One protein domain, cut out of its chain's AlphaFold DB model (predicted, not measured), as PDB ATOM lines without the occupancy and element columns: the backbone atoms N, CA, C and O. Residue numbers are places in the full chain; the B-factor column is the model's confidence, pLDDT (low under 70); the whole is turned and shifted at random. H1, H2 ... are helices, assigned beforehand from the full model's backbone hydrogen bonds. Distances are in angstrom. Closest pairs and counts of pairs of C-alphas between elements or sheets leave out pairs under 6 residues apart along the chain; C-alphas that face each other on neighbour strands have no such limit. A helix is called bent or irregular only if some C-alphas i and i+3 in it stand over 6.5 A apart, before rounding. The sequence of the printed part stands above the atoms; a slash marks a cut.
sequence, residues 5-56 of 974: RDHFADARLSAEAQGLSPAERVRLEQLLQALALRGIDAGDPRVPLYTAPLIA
ATOM      1  N   ARG A   5     -16.645  17.730 -50.881       48.75
ATOM      2  CA  ARG A   5     -16.753  18.185 -49.485       48.75
ATOM      3  C   ARG A   5     -15.724  17.549 -48.544       48.75
ATOM      4  O   ARG A   5     -15.307  18.223 -47.606       48.75
ATOM      5  N   ASP A   6     -15.287  16.321 -48.807       50.38
ATOM      6  CA  ASP A   6     -14.411  15.576 -47.896       50.38
ATOM      7  C   ASP A   6     -12.958  16.084 -47.981       50.38
ATOM      8  O   ASP A   6     -12.280  16.213 -46.966       50.38
ATOM      9  N   HIS A   7     -12.505  16.525 -49.162       56.25
ATOM     10  CA  HIS A   7     -11.156  17.086 -49.340       56.25
ATOM     11  C   HIS A   7     -10.970  18.488 -48.737       56.25
ATOM     12  O   HIS A   7      -9.859  18.854 -48.355       56.25
ATOM     13  N   PHE A   8     -12.041  19.277 -48.603       57.31
ATOM     14  CA  PHE A   8     -11.964  20.568 -47.907       57.31
ATOM     15  C   PHE A   8     -12.014  20.419 -46.379       57.31
ATOM     16  O   PHE A   8     -11.520  21.303 -45.677       57.31
ATOM     17  N   ALA A   9     -12.542  19.306 -45.855       54.06
ATOM     18  CA  ALA A   9     -12.497  19.004 -44.424       54.06
ATOM     19  C   ALA A   9     -11.056  18.748 -43.942       54.06
ATOM     20  O   ALA A   9     -10.663  19.272 -42.900       54.06
ATOM     21  N   ASP A  10     -10.234  18.068 -44.748       55.62
ATOM     22  CA  ASP A  10      -8.811  17.844 -44.450       55.62
ATOM     23  C   ASP A  10      -7.989  19.142 -44.474       55.62
ATOM     24  O   ASP A  10      -7.140  19.367 -43.609       55.62
ATOM     25  N   ALA A  11      -8.280  20.059 -45.405       58.53
ATOM     26  CA  ALA A  11      -7.663  21.389 -45.418       58.53
ATOM     27  C   ALA A  11      -8.055  22.220 -44.182       58.53
ATOM     28  O   ALA A  11      -7.244  22.994 -43.666       58.53
ATOM     29  N   ARG A  12      -9.279  22.028 -43.671       55.81
ATOM     30  CA  ARG A  12      -9.781  22.670 -42.447       55.81
ATOM     31  C   ARG A  12      -9.073  22.145 -41.197       55.81
ATOM     32  O   ARG A  12      -8.629  22.946 -40.378       55.81
ATOM     33  N   LEU A  13      -8.884  20.828 -41.104       46.94
ATOM     34  CA  LEU A  13      -8.116  20.174 -40.037       46.94
ATOM     35  C   LEU A  13      -6.632  20.585 -40.069       46.94
ATOM     36  O   LEU A  13      -6.031  20.854 -39.030       46.94
ATOM     37  N   SER A  14      -6.053  20.730 -41.264       61.72
ATOM     38  CA  SER A  14      -4.674  21.206 -41.439       61.72
ATOM     39  C   SER A  14      -4.506  22.687 -41.046       61.72
ATOM     40  O   SER A  14      -3.491  23.068 -40.465       61.72
ATOM     41  N   ALA A  15      -5.524  23.525 -41.278       58.25
ATOM     42  CA  ALA A  15      -5.547  24.927 -40.856       58.25
ATOM     43  C   ALA A  15      -5.664  25.099 -39.327       58.25
ATOM     44  O   ALA A  15      -5.060  26.018 -38.763       58.25
ATOM     45  N   GLU A  16      -6.398  24.212 -38.646       58.56
ATOM     46  CA  GLU A  16      -6.453  24.164 -37.177       58.56
ATOM     47  C   GLU A  16      -5.112  23.738 -36.572       58.56
ATOM     48  O   GLU A  16      -4.640  24.371 -35.624       58.56
ATOM     49  N   ALA A  17      -4.441  22.757 -37.181       48.56
ATOM     50  CA  ALA A  17      -3.115  22.306 -36.760       48.56
ATOM     51  C   ALA A  17      -2.016  23.382 -36.913       48.56
ATOM     52  O   ALA A  17      -0.991  23.322 -36.235       48.56
ATOM     53  N   GLN A  18      -2.218  24.392 -37.769       71.69
ATOM     54  CA  GLN A  18      -1.215  25.421 -38.088       71.69
ATOM     55  C   GLN A  18      -1.370  26.739 -37.305       71.69
ATOM     56  O   GLN A  18      -0.606  27.682 -37.523       71.69
ATOM     57  N   GLY A  19      -2.315  26.829 -36.362       81.69
ATOM     58  CA  GLY A  19      -2.412  27.970 -35.440       81.69
ATOM     59  C   GLY A  19      -2.811  29.303 -36.093       81.69
ATOM     60  O   GLY A  19      -2.435  30.368 -35.592       81.69
ATOM     61  N   LEU A  20      -3.563  29.261 -37.199       85.56
ATOM     62  CA  LEU A  20      -4.096  30.451 -37.871       85.56
ATOM     63  C   LEU A  20      -5.084  31.207 -36.965       85.56
ATOM     64  O   LEU A  20      -5.924  30.598 -36.284       85.56
ATOM     65  N   SER A  21      -5.016  32.543 -36.979       81.75
ATOM     66  CA  SER A  21      -5.978  33.390 -36.260       81.75
ATOM     67  C   SER A  21      -7.392  33.258 -36.854       81.75
ATOM     68  O   SER A  21      -7.528  32.922 -38.033       81.75
ATOM     69  N   PRO A  22      -8.469  33.555 -36.095       77.75
ATOM     70  CA  PRO A  22      -9.840  33.450 -36.605       77.75
ATOM     71  C   PRO A  22     -10.073  34.238 -37.906       77.75
ATOM     72  O   PRO A  22     -10.719  33.743 -38.823       77.75
ATOM     73  N   ALA A  23      -9.474  35.427 -38.036       68.62
ATOM     74  CA  ALA A  23      -9.574  36.244 -39.245       68.62
ATOM     75  C   ALA A  23      -8.826  35.637 -40.450       68.62
ATOM     76  O   ALA A  23      -9.279  35.755 -41.589       68.62
ATOM     77  N   GLU A  24      -7.689  34.974 -40.222       79.56
ATOM     78  CA  GLU A  24      -6.938  34.278 -41.275       79.56
ATOM     79  C   GLU A  24      -7.654  33.007 -41.737       79.56
ATOM     80  O   GLU A  24      -7.634  32.713 -42.930       79.56
ATOM     81  N   ARG A  25      -8.356  32.311 -40.834       83.06
ATOM     82  CA  ARG A  25      -9.219  31.173 -41.191       83.06
ATOM     83  C   ARG A  25     -10.357  31.602 -42.105       83.06
ATOM     84  O   ARG A  25     -10.539  30.991 -43.149       83.06
ATOM     85  N   VAL A  26     -11.047  32.698 -41.774       79.44
ATOM     86  CA  VAL A  26     -12.119  33.245 -42.627       79.44
ATOM     87  C   VAL A  26     -11.584  33.618 -44.012       79.44
ATOM     88  O   VAL A  26     -12.219  33.322 -45.020       79.44
ATOM     89  N   ARG A  27     -10.386  34.212 -44.097       76.44
ATOM     90  CA  ARG A  27      -9.754  34.540 -45.389       76.44
ATOM     91  C   ARG A  27      -9.337  33.304 -46.182       76.44
ATOM     92  O   ARG A  27      -9.478  33.304 -47.401       76.44
ATOM     93  N   LEU A  28      -8.824  32.272 -45.514       90.38
ATOM     94  CA  LEU A  28      -8.473  31.005 -46.152       90.38
ATOM     95  C   LEU A  28      -9.731  30.285 -46.663       90.38
ATOM     96  O   LEU A  28      -9.735  29.824 -47.800       90.38
ATOM     97  N   GLU A  29     -10.813  30.261 -45.879       84.56
ATOM     98  CA  GLU A  29     -12.107  29.699 -46.287       84.56
ATOM     99  C   GLU A  29     -12.690  30.454 -47.494       84.56
ATOM    100  O   GLU A  29     -13.060  29.828 -48.484       84.56
ATOM    101  N   GLN A  30     -12.682  31.792 -47.480       86.25
ATOM    102  CA  GLN A  30     -13.131  32.607 -48.617       86.25
ATOM    103  C   GLN A  30     -12.293  32.368 -49.880       86.25
ATOM    104  O   GLN A  30     -12.840  32.298 -50.982       86.25
ATOM    105  N   LEU A  31     -10.971  32.218 -49.737       89.44
ATOM    106  CA  LEU A  31     -10.071  31.930 -50.854       89.44
ATOM    107  C   LEU A  31     -10.343  30.544 -51.449       89.44
ATOM    108  O   LEU A  31     -10.460  30.416 -52.666       89.44
ATOM    109  N   LEU A  32     -10.477  29.514 -50.609       89.50
ATOM    110  CA  LEU A  32     -10.776  28.151 -51.050       89.50
ATOM    111  C   LEU A  32     -12.158  28.068 -51.712       89.50
ATOM    112  O   LEU A  32     -12.301  27.434 -52.754       89.50
ATOM    113  N   GLN A  33     -13.149  28.784 -51.179       86.06
ATOM    114  CA  GLN A  33     -14.484  28.867 -51.767       86.06
ATOM    115  C   GLN A  33     -14.468  29.587 -53.126       86.06
ATOM    116  O   GLN A  33     -15.117  29.140 -54.071       86.06
ATOM    117  N   ALA A  34     -13.675  30.653 -53.270       81.88
ATOM    118  CA  ALA A  34     -13.491  31.345 -54.544       81.88
ATOM    119  C   ALA A  34     -12.756  30.486 -55.593       81.88
ATOM    120  O   ALA A  34     -13.076  30.568 -56.780       81.88
ATOM    121  N   LEU A  35     -11.792  29.658 -55.176       89.19
ATOM    122  CA  LEU A  35     -11.098  28.709 -56.056       89.19
ATOM    123  C   LEU A  35     -12.030  27.571 -56.499       89.19
ATOM    124  O   LEU A  35     -12.074  27.255 -57.689       89.19
ATOM    125  N   ALA A  36     -12.857  27.050 -55.589       84.88
ATOM    126  CA  ALA A  36     -13.869  26.044 -55.904       84.88
ATOM    127  C   ALA A  36     -14.916  26.569 -56.906       84.88
ATOM    128  O   ALA A  36     -15.252  25.885 -57.870       84.88
ATOM    129  N   LEU A  37     -15.368  27.823 -56.758       82.31
ATOM    130  CA  LEU A  37     -16.267  28.478 -57.724       82.31
ATOM    131  C   LEU A  37     -15.646  28.645 -59.121       82.31
ATOM    132  O   LEU A  37     -16.368  28.833 -60.098       82.31
ATOM    133  N   ARG A  38     -14.316  28.565 -59.230       82.12
ATOM    134  CA  ARG A  38     -13.570  28.596 -60.496       82.12
ATOM    135  C   ARG A  38     -13.215  27.203 -61.026       82.12
ATOM    136  O   ARG A  38     -12.479  27.113 -62.006       82.12
ATOM    137  N   GLY A  39     -13.731  26.138 -60.407       89.69
ATOM    138  CA  GLY A  39     -13.476  24.754 -60.807       89.69
ATOM    139  C   GLY A  39     -12.060  24.268 -60.493       89.69
ATOM    140  O   GLY A  39     -11.571  23.366 -61.166       89.69
ATOM    141  N   ILE A  40     -11.379  24.890 -59.527       87.56
ATOM    142  CA  ILE A  40     -10.066  24.447 -59.050       87.56
ATOM    143  C   ILE A  40     -10.298  23.587 -57.807       87.56
ATOM    144  O   ILE A  40     -10.678  24.102 -56.752       87.56
ATOM    145  N   ASP A  41     -10.082  22.281 -57.947       86.31
ATOM    146  CA  ASP A  41     -10.234  21.322 -56.854       86.31
ATOM    147  C   ASP A  41      -9.133  21.485 -55.799       86.31
ATOM    148  O   ASP A  41      -8.016  21.900 -56.099       86.31
ATOM    149  N   ALA A  42      -9.421  21.108 -54.549       75.56
ATOM    150  CA  ALA A  42      -8.477  21.214 -53.428       75.56
ATOM    151  C   ALA A  42      -7.155  20.447 -53.654       75.56
ATOM    152  O   ALA A  42      -6.125  20.826 -53.103       75.56
ATOM    153  N   GLY A  43      -7.189  19.387 -54.471       75.06
ATOM    154  CA  GLY A  43      -6.016  18.600 -54.864       75.06
ATOM    155  C   GLY A  43      -5.220  19.181 -56.038       75.06
ATOM    156  O   GLY A  43      -4.207  18.600 -56.423       75.06
ATOM    157  N   ASP A  44      -5.655  20.299 -56.631       84.69
ATOM    158  CA  ASP A  44      -4.918  20.953 -57.709       84.69
ATOM    159  C   ASP A  44      -3.569  21.471 -57.165       84.69
ATOM    160  O   ASP A  44      -3.544  22.220 -56.180       84.69
ATOM    161  N   PRO A  45      -2.430  21.125 -57.798       75.88
ATOM    162  CA  PRO A  45      -1.092  21.489 -57.320       75.88
ATOM    163  C   PRO A  45      -0.850  23.007 -57.257       75.88
ATOM    164  O   PRO A  45       0.155  23.454 -56.704       75.88
ATOM    165  N   ARG A  46      -1.764  23.822 -57.795       77.62
ATOM    166  CA  ARG A  46      -1.742  25.284 -57.691       77.62
ATOM    167  C   ARG A  46      -2.364  25.811 -56.396       77.62
ATOM    168  O   ARG A  46      -2.040  26.927 -55.998       77.62
ATOM    169  N   VAL A  47      -3.213  25.049 -55.705       81.25
ATOM    170  CA  VAL A  47      -3.838  25.473 -54.434       81.25
ATOM    171  C   VAL A  47      -2.794  25.811 -53.355       81.25
ATOM    172  O   VAL A  47      -2.931  26.866 -52.723       81.25
ATOM    173  N   PRO A  48      -1.696  25.044 -53.184       78.25
ATOM    174  CA  PRO A  48      -0.591  25.438 -52.310       78.25
ATOM    175  C   PRO A  48       0.041  26.787 -52.685       78.25
ATOM    176  O   PRO A  48       0.397  27.556 -51.799       78.25
ATOM    177  N   LEU A  49       0.126  27.133 -53.975       75.06
ATOM    178  CA  LEU A  49       0.684  28.420 -54.420       75.06
ATOM    179  C   LEU A  49      -0.214  29.605 -54.034       75.06
ATOM    180  O   LEU A  49       0.297  30.665 -53.677       75.06
ATOM    181  N   TYR A  50      -1.538  29.430 -54.071       78.56
ATOM    182  CA  TYR A  50      -2.491  30.474 -53.678       78.56
ATOM    183  C   TYR A  50      -2.614  30.632 -52.157       78.56
ATOM    184  O   TYR A  50      -2.861  31.736 -51.674       78.56
ATOM    185  N   THR A  51      -2.424  29.551 -51.398       80.50
ATOM    186  CA  THR A  51      -2.589  29.529 -49.933       80.50
ATOM    187  C   THR A  51      -1.286  29.793 -49.167       80.50
ATOM    188  O   THR A  51      -1.329  30.331 -48.058       80.50
ATOM    189  N   ALA A  52      -0.118  29.529 -49.768       75.62
ATOM    190  CA  ALA A  52       1.202  29.750 -49.164       75.62
ATOM    191  C   ALA A  52       1.424  31.156 -48.565       75.62
ATOM    192  O   ALA A  52       2.006  31.236 -47.483       75.62
ATOM    193  N   PRO A  53       0.954  32.273 -49.158       72.75
ATOM    194  CA  PRO A  53       1.149  33.606 -48.577       72.75
ATOM    195  C   PRO A  53       0.398  33.837 -47.257       72.75
ATOM    196  O   PRO A  53       0.803  34.694 -46.468       72.75
ATOM    197  N   LEU A  54      -0.697  33.102 -47.023       69.50
ATOM    198  CA  LEU A  54      -1.452  33.135 -45.766       69.50
ATOM    199  C   LEU A  54      -0.790  32.245 -44.705       69.50
ATOM    200  O   LEU A  54      -0.760  32.617 -43.537       69.50
ATOM    201  N   ILE A  55      -0.205  31.119 -45.123       71.44
ATOM    202  CA  ILE A  55       0.415  30.127 -44.232       71.44
ATOM    203  C   ILE A  55       1.849  30.528 -43.825       71.44
ATOM    204  O   ILE A  55       2.260  30.331 -42.685       71.44
ATOM    205  N   ALA A  56       2.620  31.167 -44.710       59.00
ATOM    206  CA  ALA A  56       4.050  31.442 -44.509       59.00
ATOM    207  C   ALA A  56       4.378  32.626 -43.567       59.00
ATOM    208  O   ALA A  56       5.530  33.053 -43.486       59.00
TER     209      ALA A  56
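Overview. This is residues 5 to 56 of the 974 residues of an uncharacterized protein of Novosphingobium sp. 9U (UniProt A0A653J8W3). Three helices run roughly side by side, each turning back on the one before, with their centres in a triangle. H2, the longest at 15 residues, forms a helical hairpin with H3, while H1 stays more loosely beside H2 and away from H3. The printed part has 52 residues with three named helices, in the order H1, H2, H3, and no named strand; the class is all helix. It is compact, with a radius of gyration of the C-alphas of 10.3 A, and rounded, spanning 27 by 22 by 17 A.

Along the chain. H1, residues 5 to 17, begins at C-alpha 5 (-16.753, 18.185, -49.485) and measures 19.1 A from first to last C-alpha. H2, residues 22 to 36, measures 21.1 A and begins at C-alpha 22 (-9.840, 33.450, -36.605). H3, residues 47 to 55, measures 12.0 A and ends at C-alpha 55 (0.415, 30.127, -44.232). H3 is irregular: C-alphas 50 and 53 are 7.0 A apart, and its line is a rough one.

Arrangement. H1 and H2 are close but not clearly touching; their closest C-alphas, those of Ala 15 and Arg 25, are 7.3 A apart. They run opposite ways at a shallow tilt of 27 degrees. H2 and H3 touch, and their closest C-alphas, those of Leu 28 and Thr 51, are 7.1 A apart. This hairpin runs opposite ways at a shallow tilt of 13 degrees. H1 and H3 are apart. Every O i to N i+4 pair is within hydrogen-bond range in H2, against 7 of 9 in H1 and 3 of 5 in H3.

Size, cuts and confidence. The two C-alphas farthest apart, those of Gly 19 and Gly 39, are 27.9 A apart. The printed part has no cut. The link from H1 to H2 is tight, with 4 residues, and that from H2 to H3 is short, with 10. The mean pLDDT of the printed part is 73.8; residues 5 to 17, 23, 54 and 56 are under 70.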